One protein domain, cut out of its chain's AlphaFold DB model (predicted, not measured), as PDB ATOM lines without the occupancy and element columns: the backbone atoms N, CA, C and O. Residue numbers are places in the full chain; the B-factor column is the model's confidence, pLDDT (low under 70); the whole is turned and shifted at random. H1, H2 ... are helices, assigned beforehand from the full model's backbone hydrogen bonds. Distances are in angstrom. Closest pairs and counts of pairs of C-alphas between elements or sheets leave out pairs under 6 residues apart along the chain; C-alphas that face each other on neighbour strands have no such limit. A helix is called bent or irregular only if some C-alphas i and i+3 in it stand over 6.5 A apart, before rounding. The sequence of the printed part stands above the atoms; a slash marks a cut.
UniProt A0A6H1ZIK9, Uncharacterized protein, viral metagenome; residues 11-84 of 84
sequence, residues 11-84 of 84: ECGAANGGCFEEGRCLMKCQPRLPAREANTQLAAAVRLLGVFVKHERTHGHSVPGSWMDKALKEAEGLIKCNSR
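AT A GLANCE: This is residues 11 to 84 of the 84 residues of an uncharacterized protein of viral metagenome (UniProt A0A6H1ZIK9). The domain is a lopsided helical hairpin with a loose tail: the long helix H2 and the shorter H3, which folds back over a part of H2 and crosses it at a slant. Before H2, residues 11 to 34, with the tiny helix H1 among them, form a curled arm away from the hairpin, and residues 13 to 18 stick out freely. The printed part has 74 residues with three named helices, in the order H1, H2, H3, and no named strand; the class is all helix. The whole is loose, with a radius of gyration of the C-alphas of 16.1 A, and the C-alphas span 44 by 30 by 17 A.

HOW THE PARTS SIT: The first helix, H1, residues 18 to 21, touches no helix. It is apart from H2, residues 35 to 59, and apart from H3, residues 67 to 82. H2 and H3 are a helical hairpin. They touch with 12 pairs of C-alphas within 8 A, and H2 does so with residues 43 to 53 alone. The closest C-alphas of the two helices are those of Val 46 and Ile 79, 6.0 A apart, and their centres are 11.3 A apart. Their lines stand at a steep tilt of 43 degrees, and they run opposite ways. In H2 and H3 every O i to N i+4 pair is within hydrogen-bond range. H1, with 4 residues, is too short for such a pair, and its 1 pair of O i and N i+3 is not within range.

IN THESE COORDINATES: The printed part begins at Glu 11, with its C-alpha at (200.211, 146.830, 265.846). H1 runs from Gly 18 to Glu 21. H2 runs from Ala 35, C-alpha at (215.383, 136.861, 278.757), to His 59, and its first and last C-alphas are 35.8 A apart. H3 runs from Trp 67 to Asn 82, C-alpha at (225.538, 147.858, 282.128), and measures 22.7 A from first to last C-alpha. No helix is bent.

THE WHOLE: The two C-alphas farthest apart are those of Glu 11 and His 59, at 44.4 A; those of Glu 11 and Arg 84, the chain's last residue, are 34.9 A apart. The printed part has no cut. The link from H1 to H2 is long, with 13 residues, 22 to 34, whose C-alphas lie 13 to 19 A from the mean of the C-alphas. The link from H2 to H3 is short, with 7 residues. The mean pLDDT of the printed part is 70.3 in this predicted model, and 32 residues are under 70, namely 11 to 39 and 82 to 84. The mean pLDDT is 53 for H1, 79 for H2 and 84 for H3.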
ATOM      1  N   GLU A  11     199.478 145.586 265.585       51.22
ATOM      2  CA  GLU A  11     200.211 146.830 265.846       51.22
ATOM      3  C   GLU A  11     201.595 146.886 265.158       51.22
ATOM      4  O   GLU A  11     202.042 147.966 264.782       51.22
ATOM      5  N   CYS A  12     202.261 145.742 264.942       52.56
ATOM      6  CA  CYS A  12     203.555 145.658 264.246       52.56
ATOM      7  C   CYS A  12     203.410 145.728 262.706       52.56
ATOM      8  O   CYS A  12     204.414 145.813 262.004       52.56
ATOM      9  N   GLY A  13     202.185 145.632 262.168       50.19
ATOM     10  CA  GLY A  13     201.902 145.626 260.724       50.19
ATOM     11  C   GLY A  13     201.519 146.990 260.142       50.19
ATOM     12  O   GLY A  13     201.232 147.087 258.950       50.19
ATOM     13  N   ALA A  14     201.482 148.043 260.964       54.88
ATOM     14  CA  ALA A  14     201.137 149.384 260.510       54.88
ATOM     15  C   ALA A  14     202.270 149.969 259.643       54.88
ATOM     16  O   ALA A  14     203.380 150.207 260.113       54.88
ATOM     17  N   ALA A  15     201.974 150.232 258.367       52.09
ATOM     18  CA  ALA A  15     202.923 150.761 257.379       52.09
ATOM     19  C   ALA A  15     203.356 152.223 257.625       52.09
ATOM     20  O   ALA A  15     204.131 152.775 256.852       52.09
ATOM     21  N   ASN A  16     202.855 152.863 258.684       57.47
ATOM     22  CA  ASN A  16     203.114 154.268 258.999       57.47
ATOM     23  C   ASN A  16     204.395 154.499 259.821       57.47
ATOM     24  O   ASN A  16     204.634 155.622 260.247       57.47
ATOM     25  N   GLY A  17     205.193 153.460 260.096       51.31
ATOM     26  CA  GLY A  17     206.485 153.591 260.784       51.31
ATOM     27  C   GLY A  17     206.413 153.901 262.288       51.31
ATOM     28  O   GLY A  17     207.419 153.745 262.979       51.31
ATOM     29  N   GLY A  18     205.233 154.226 262.834       53.06
ATOM     30  CA  GLY A  18     205.050 154.571 264.255       53.06
ATOM     31  C   GLY A  18     205.461 153.456 265.224       53.06
ATOM     32  O   GLY A  18     205.846 153.709 266.360       53.06
ATOM     33  N   CYS A  19     205.478 152.211 264.742       55.38
ATOM     34  CA  CYS A  19     206.005 151.054 265.459       55.38
ATOM     35  C   CYS A  19     207.482 151.231 265.877       55.38
ATOM     36  O   CYS A  19     207.838 150.895 267.010       55.38
ATOM     37  N   PHE A  20     208.318 151.793 264.997       52.03
ATOM     38  CA  PHE A  20     209.735 152.050 265.266       52.03
ATOM     39  C   PHE A  20     209.974 153.444 265.857       52.03
ATOM     40  O   PHE A  20     210.746 153.554 266.807       52.03
ATOM     41  N   GLU A  21     209.302 154.487 265.353       52.28
ATOM     42  CA  GLU A  21     209.567 155.872 265.786       52.28
ATOM     43  C   GLU A  21     209.004 156.209 267.174       52.28
ATOM     44  O   GLU A  21     209.639 156.932 267.935       52.28
ATOM     45  N   GLU A  22     207.849 155.651 267.551       52.56
ATOM     46  CA  GLU A  22     207.232 155.907 268.864       52.56
ATOM     47  C   GLU A  22     207.561 154.818 269.897       52.56
ATOM     48  O   GLU A  22     207.058 154.838 271.020       52.56
ATOM     49  N   GLY A  23     208.356 153.811 269.520       50.00
ATOM     50  CA  GLY A  23     208.786 152.747 270.424       50.00
ATOM     51  C   GLY A  23     207.677 151.812 270.931       50.00
ATOM     52  O   GLY A  23     207.950 150.950 271.766       50.00
ATOM     53  N   ARG A  24     206.438 151.907 270.419       50.25
ATOM     54  CA  ARG A  24     205.294 151.063 270.844       50.25
ATOM     55  C   ARG A  24     205.563 149.565 270.675       50.25
ATOM     56  O   ARG A  24     205.027 148.737 271.409       50.25
ATOM     57  N   CYS A  25     206.419 149.221 269.720       51.91
ATOM     58  CA  CYS A  25     206.791 147.854 269.396       51.91
ATOM     59  C   CYS A  25     208.021 147.333 270.146       51.91
ATOM     60  O   CYS A  25     208.269 146.127 270.107       51.91
ATOM     61  N   LEU A  26     208.774 148.188 270.849       51.84
ATOM     62  CA  LEU A  26     210.051 147.810 271.470       51.84
ATOM     63  C   LEU A  26     209.906 146.696 272.516       51.84
ATOM     64  O   LEU A  26     210.842 145.926 272.690       51.84
ATOM     65  N   MET A  27     208.735 146.545 273.148       44.41
ATOM     66  CA  MET A  27     208.465 145.451 274.099       44.41
ATOM     67  C   MET A  27     207.624 144.286 273.543       44.41
ATOM     68  O   MET A  27     207.514 143.257 274.207       44.41
ATOM     69  N   LYS A  28     207.016 144.410 272.353       45.34
ATOM     70  CA  LYS A  28     206.120 143.373 271.787       45.34
ATOM     71  C   LYS A  28     206.625 142.733 270.494       45.34
ATOM     72  O   LYS A  28     206.319 141.570 270.253       45.34
ATOM     73  N   CYS A  29     207.377 143.469 269.678       46.50
ATOM     74  CA  CYS A  29     207.908 143.003 268.393       46.50
ATOM     75  C   CYS A  29     209.423 142.721 268.462       46.50
ATOM     76  O   CYS A  29     210.037 142.424 267.439       46.50
ATOM     77  N   GLN A  30     210.034 142.787 269.652       43.69
ATOM     78  CA  GLN A  30     211.355 142.200 269.860       43.69
ATOM     79  C   GLN A  30     211.251 140.690 269.595       43.69
ATOM     80  O   GLN A  30     210.319 140.059 270.111       43.69
ATOM     81  N   PRO A  31     212.166 140.083 268.814       44.28
ATOM     82  CA  PRO A  31     212.260 138.632 268.782       44.28
ATOM     83  C   PRO A  31     212.369 138.176 270.236       44.28
ATOM     84  O   PRO A  31     213.225 138.669 270.972       44.28
ATOM     85  N   ARG A  32     211.449 137.304 270.670       46.81
ATOM     86  CA  ARG A  32     211.473 136.704 272.009       46.81
ATOM     87  C   ARG A  32     212.679 135.778 272.091       46.81
ATOM     88  O   ARG A  32     212.542 134.561 272.087       46.81
ATOM     89  N   LEU A  33     213.869 136.355 272.163       44.91
ATOM     90  CA  LEU A  33     214.967 135.693 272.822       44.91
ATOM     91  C   LEU A  33     214.498 135.505 274.269       44.91
ATOM     92  O   LEU A  33     214.031 136.474 274.883       44.91
ATOM     93  N   PRO A  34     214.555 134.284 274.822       53.59
ATOM     94  CA  PRO A  34     214.409 134.082 276.255       53.59
ATOM     95  C   PRO A  34     215.221 135.156 276.986       53.59
ATOM     96  O   PRO A  34     216.326 135.467 276.547       53.59
ATOM     97  N   ALA A  35     214.719 135.734 278.080       59.19
ATOM     98  CA  ALA A  35     215.383 136.861 278.757       59.19
ATOM     99  C   ALA A  35     216.888 136.616 279.015       59.19
ATOM    100  O   ALA A  35     217.706 137.527 278.945       59.19
ATOM    101  N   ARG A  36     217.274 135.351 279.224       56.72
ATOM    102  CA  ARG A  36     218.667 134.901 279.327       56.72
ATOM    103  C   ARG A  36     219.475 135.060 278.029       56.72
ATOM    104  O   ARG A  36     220.624 135.485 278.075       56.72
ATOM    105  N   GLU A  37     218.902 134.729 276.880       60.47
ATOM    106  CA  GLU A  37     219.526 134.902 275.562       60.47
ATOM    107  C   GLU A  37     219.583 136.378 275.148       60.47
ATOM    108  O   GLU A  37     220.613 136.838 274.663       60.47
ATOM    109  N   ALA A  38     218.535 137.157 275.435       64.75
ATOM    110  CA  ALA A  38     218.539 138.603 275.204       64.75
ATOM    111  C   ALA A  38     219.633 139.297 276.032       64.75
ATOM    112  O   ALA A  38     220.423 140.077 275.503       64.75
ATOM    113  N   ASN A  39     219.743 138.945 277.315       66.88
ATOM    114  CA  ASN A  39     220.758 139.503 278.204       66.88
ATOM    115  C   ASN A  39     222.178 139.061 277.826       66.88
ATOM    116  O   ASN A  39     223.111 139.846 277.958       66.88
ATOM    117  N   THR A  40     222.367 137.833 277.333       70.19
ATOM    118  CA  THR A  40     223.693 137.368 276.879       70.19
ATOM    119  C   THR A  40     224.119 138.031 275.573       70.19
ATOM    120  O   THR A  40     225.280 138.424 275.457       70.19
ATOM    121  N   GLN A  41     223.204 138.228 274.620       74.19
ATOM    122  CA  GLN A  41     223.494 138.980 273.398       74.19
ATOM    123  C   GLN A  41     223.742 140.463 273.685       74.19
ATOM    124  O   GLN A  41     224.695 141.029 273.153       74.19
ATOM    125  N   LEU A  42     222.959 141.072 274.581       76.38
ATOM    126  CA  LEU A  42     223.190 142.441 275.041       76.38
ATOM    127  C   LEU A  42     224.556 142.568 275.727       76.38
ATOM    128  O   LEU A  42     225.332 143.456 275.382       76.38
ATOM    129  N   ALA A  43     224.904 141.647 276.628       73.12
ATOM    130  CA  ALA A  43     226.213 141.630 277.277       73.12
ATOM    131  C   ALA A  43     227.360 141.469 276.264       73.12
ATOM    132  O   ALA A  43     228.392 142.133 276.387       73.12
ATOM    133  N   ALA A  44     227.186 140.628 275.238       78.81
ATOM    134  CA  ALA A  44     228.158 140.474 274.159       78.81
ATOM    135  C   ALA A  44     228.308 141.762 273.333       78.81
ATOM    136  O   ALA A  44     229.434 142.195 273.079       78.81
ATOM    137  N   ALA A  45     227.197 142.408 272.974       79.44
ATOM    138  CA  ALA A  45     227.188 143.673 272.246       79.44
ATOM    139  C   ALA A  45     227.863 144.798 273.048       79.44
ATOM    140  O   ALA A  45     228.728 145.488 272.512       79.44
ATOM    141  N   VAL A  46     227.557 144.928 274.344       81.25
ATOM    142  CA  VAL A  46     228.196 145.904 275.248       81.25
ATOM    143  C   VAL A  46     229.706 145.657 275.342       81.25
ATOM    144  O   VAL A  46     230.496 146.601 275.281       81.25
ATOM    145  N   ARG A  47     230.135 144.390 275.413       83.56
ATOM    146  CA  ARG A  47     231.559 144.020 275.382       83.56
ATOM    147  C   ARG A  47     232.251 144.454 274.090       83.56
ATOM    148  O   ARG A  47     233.342 145.019 274.151       83.56
ATOM    149  N   LEU A  48     231.647 144.169 272.935       86.75
ATOM    150  CA  LEU A  48     232.204 144.527 271.625       86.75
ATOM    151  C   LEU A  48     232.265 146.047 271.446       86.75
ATOM    152  O   LEU A  48     233.293 146.569 271.012       86.75
ATOM    153  N   LEU A  49     231.216 146.757 271.867       86.62
ATOM    154  CA  LEU A  49     231.179 148.217 271.868       86.62
ATOM    155  C   LEU A  49     232.310 148.803 272.723       86.62
ATOM    156  O   LEU A  49     232.959 149.751 272.298       86.62
ATOM    157  N   GLY A  50     232.617 148.207 273.879       86.56
ATOM    158  CA  GLY A  50     233.740 148.636 274.718       86.56
ATOM    159  C   GLY A  50     235.104 148.518 274.037       86.56
ATOM    160  O   GLY A  50     235.943 149.409 274.184       86.56
ATOM    161  N   VAL A  51     235.326 147.462 273.247       89.50
ATOM    162  CA  VAL A  51     236.554 147.316 272.446       89.50
ATOM    163  C   VAL A  51     236.626 148.401 271.373       89.50
ATOM    164  O   VAL A  51     237.672 149.034 271.226       89.50
ATOM    165  N   PHE A  52     235.519 148.648 270.670       87.38
ATOM    166  CA  PHE A  52     235.444 149.663 269.621       87.38
ATOM    167  C   PHE A  52     235.692 151.072 270.167       87.38
ATOM    168  O   PHE A  52     236.576 151.776 269.689       87.38
ATOM    169  N   VAL A  53     234.993 151.450 271.239       88.31
ATOM    170  CA  VAL A  53     235.170 152.744 271.911       88.31
ATOM    171  C   VAL A  53     236.621 152.940 272.343       88.31
ATOM    172  O   VAL A  53     237.204 153.994 272.093       88.31
ATOM    173  N   LYS A  54     237.243 151.919 272.947       89.06
ATOM    174  CA  LYS A  54     238.654 151.984 273.345       89.06
ATOM    175  C   LYS A  54     239.571 152.178 272.137       89.06
ATOM    176  O   LYS A  54     240.516 152.964 272.216       89.06
ATOM    177  N   HIS A  55     239.311 151.470 271.039       89.12
ATOM    178  CA  HIS A  55     240.093 151.599 269.815       89.12
ATOM    179  C   HIS A  55     239.997 153.018 269.244       89.12
ATOM    180  O   HIS A  55     241.034 153.654 269.068       89.12
ATOM    181  N   GLU A  56     238.783 153.539 269.073       86.69
ATOM    182  CA  GLU A  56     238.521 154.881 268.542       86.69
ATOM    183  C   GLU A  56     239.071 155.994 269.439       86.69
ATOM    184  O   GLU A  56     239.588 156.989 268.948       86.69
ATOM    185  N   ARG A  57     239.040 155.832 270.766       84.75
ATOM    186  CA  ARG A  57     239.663 156.797 271.687       84.75
ATOM    187  C   ARG A  57     241.186 156.815 271.606       84.75
ATOM    188  O   ARG A  57     241.791 157.842 271.894       84.75
ATOM    189  N   THR A  58     241.794 155.681 271.268       86.25
ATOM    190  CA  THR A  58     243.256 155.528 271.253       86.25
ATOM    191  C   THR A  58     243.851 155.865 269.886       86.25
ATOM    192  O   THR A  58     244.929 156.446 269.819       86.25
ATOM    193  N   HIS A  59     243.163 155.496 268.805       87.25
ATOM    194  CA  HIS A  59     243.667 155.581 267.430       87.25
ATOM    195  C   HIS A  59     242.794 156.450 266.521       87.25
ATOM    196  O   HIS A  59     243.251 156.871 265.460       87.25
ATOM    197  N   GLY A  60     241.543 156.706 266.901       79.62
ATOM    198  CA  GLY A  60     240.614 157.490 266.102       79.62
ATOM    199  C   GLY A  60     240.880 158.988 266.227       79.62
ATOM    200  O   GLY A  60     241.184 159.516 267.297       79.62
ATOM    201  N   HIS A  61     240.702 159.710 265.123       73.75
ATOM    202  CA  HIS A  61     240.784 161.173 265.085       73.75
ATOM    203  C   HIS A  61     239.448 161.822 265.483       73.75
ATOM    204  O   HIS A  61     238.886 162.643 264.757       73.75
ATOM    205  N   SER A  62     238.903 161.443 266.642       77.12
ATOM    206  CA  SER A  62     237.676 162.051 267.159       77.12
ATOM    207  C   SER A  62     237.965 163.449 267.712       77.12
ATOM    208  O   SER A  62     238.584 163.600 268.765       77.12
ATOM    209  N   VAL A  63     237.471 164.487 267.034       84.94
ATOM    210  CA  VAL A  63     237.582 165.878 267.502       84.94
ATOM    211  C   VAL A  63     236.611 166.116 268.669       84.94
ATOM    212  O   VAL A  63     235.435 165.754 268.544       84.94
ATOM    213  N   PRO A  64     237.038 166.740 269.785       85.62
ATOM    214  CA  PRO A  64     236.146 167.072 270.896       85.62
ATOM    215  C   PRO A  64     234.911 167.859 270.441       85.62
ATOM    216  O   PRO A  64     235.020 168.823 269.689       85.62
ATOM    217  N   GLY A  65     233.724 167.445 270.891       85.81
ATOM    218  CA  GLY A  65     232.455 168.092 270.533       85.81
ATOM    219  C   GLY A  65     231.878 167.704 269.165       85.81
ATOM    220  O   GLY A  65     230.729 168.057 268.881       85.81
ATOM    221  N   SER A  66     232.614 166.941 268.351       88.75
ATOM    222  CA  SER A  66     232.077 166.329 267.132       88.75
ATOM    223  C   SER A  66     230.965 165.323 267.445       88.75
ATOM    224  O   SER A  66     230.825 164.835 268.570       88.75
ATOM    225  N   TRP A  67     230.180 164.973 266.426       88.25
ATOM    226  CA  TRP A  67     229.172 163.917 266.528       88.25
ATOM    227  C   TRP A  67     229.773 162.583 266.985       88.25
ATOM    228  O   TRP A  67     229.182 161.910 267.824       88.25
ATOM    229  N   MET A  68     230.978 162.257 266.511       84.75
ATOM    230  CA  MET A  68     231.687 161.042 266.910       84.75
ATOM    231  C   MET A  68     232.116 161.089 268.384       84.75
ATOM    232  O   MET A  68     231.897 160.126 269.109       84.75
ATOM    233  N   ASP A  69     232.634 162.222 268.875       84.94
ATOM    234  CA  ASP A  69     232.999 162.375 270.294       84.94
ATOM    235  C   ASP A  69     231.785 162.226 271.222       84.94
ATOM    236  O   ASP A  69     231.879 161.582 272.270       84.94
ATOM    237  N   LYS A  70     230.641 162.798 270.826       90.06
ATOM    238  CA  LYS A  70     229.377 162.670 271.562       90.06
ATOM    239  C   LYS A  70     228.893 161.221 271.588       90.06
ATOM    240  O   LYS A  70     228.605 160.717 272.670       90.06
ATOM    241  N   ALA A  71     228.896 160.544 270.439       88.00
ATOM    242  CA  ALA A  71     228.510 159.139 270.339       88.00
ATOM    243  C   ALA A  71     229.421 158.228 271.180       88.00
ATOM    244  O   ALA A  71     228.936 157.357 271.898       88.00
ATOM    245  N   LEU A  72     230.738 158.466 271.169       88.50
ATOM    246  CA  LEU A  72     231.687 157.728 272.007       88.50
ATOM    247  C   LEU A  72     231.451 157.981 273.505       88.50
ATOM    248  O   LEU A  72     231.500 157.039 274.290       88.50
ATOM    249  N   LYS A  73     231.167 159.225 273.920       88.62
ATOM    250  CA  LYS A  73     230.831 159.549 275.325       88.62
ATOM    251  C   LYS A  73     229.555 158.852 275.782       88.62
ATOM    252  O   LYS A  73     229.506 158.327 276.892       88.62
ATOM    253  N   GLU A  74     228.531 158.850 274.938       89.06
ATOM    254  CA  GLU A  74     227.266 158.184 275.228       89.06
ATOM    255  C   GLU A  74     227.451 156.666 275.336       89.06
ATOM    256  O   GLU A  74     227.020 156.059 276.317       89.06
ATOM    257  N   ALA A  75     228.199 156.065 274.405       86.56
ATOM    258  CA  ALA A  75     228.562 154.653 274.450       86.56
ATOM    259  C   ALA A  75     229.340 154.287 275.728       86.56
ATOM    260  O   ALA A  75     229.016 153.293 276.377       86.56
ATOM    261  N   GLU A  76     230.322 155.096 276.146       87.38
ATOM    262  CA  GLU A  76     231.033 154.905 277.422       87.38
ATOM    263  C   GLU A  76     230.089 154.942 278.629       87.38
ATOM    264  O   GLU A  76     230.246 154.149 279.562       87.38
ATOM    265  N   GLY A  77     229.110 155.851 278.619       83.56
ATOM    266  CA  GLY A  77     228.078 155.937 279.649       83.56
ATOM    267  C   GLY A  77     227.236 154.663 279.717       83.56
ATOM    268  O   GLY A  77     227.113 154.058 280.782       83.56
ATOM    269  N   LEU A  78     226.732 154.210 278.567       78.81
ATOM    270  CA  LEU A  78     225.932 152.989 278.460       78.81
ATOM    271  C   LEU A  78     226.707 151.747 278.914       78.81
ATOM    272  O   LEU A  78     226.152 150.919 279.638       78.81
ATOM    273  N   ILE A  79     227.990 151.632 278.556       81.75
ATOM    274  CA  ILE A  79     228.846 150.524 279.003       81.75
ATOM    275  C   ILE A  79     228.967 150.528 280.530       81.75
ATOM    276  O   ILE A  79     228.716 149.500 281.152       81.75
ATOM    277  N   LYS A  80     229.284 151.679 281.147       79.62
ATOM    278  CA  LYS A  80     229.430 151.796 282.611       79.62
ATOM    279  C   LYS A  80     228.153 151.425 283.365       79.62
ATOM    280  O   LYS A  80     228.237 150.801 284.422       79.62
ATOM    281  N   CYS A  81     226.990 151.808 282.840       73.44
ATOM    282  CA  CYS A  81     225.693 151.487 283.436       73.44
ATOM    283  C   CYS A  81     225.352 149.993 283.365       73.44
ATOM    284  O   CYS A  81     224.665 149.501 284.251       73.44
ATOM    285  N   ASN A  82     225.834 149.279 282.344       63.66
ATOM    286  CA  ASN A  82     225.538 147.858 282.128       63.66
ATOM    287  C   ASN A  82     226.624 146.904 282.661       63.66
ATOM    288  O   ASN A  82     226.440 145.691 282.620       63.66
ATOM    289  N   SER A  83     227.762 147.425 283.133       60.75
ATOM    290  CA  SER A  83     228.876 146.632 283.680       60.75
ATOM    291  C   SER A  83     228.920 146.569 285.217       60.75
ATOM    292  O   SER A  83     229.914 146.090 285.762       60.75
ATOM    293  N   ARG A  84     227.905 147.104 285.909       44.50
ATOM    294  CA  ARG A  84     227.718 146.995 287.368       44.50
ATOM    295  C   ARG A  84     226.772 145.854 287.702       44.50
ATOM    296  O   ARG A  84     227.022 145.215 288.744       44.50
TER     297      ARG A  84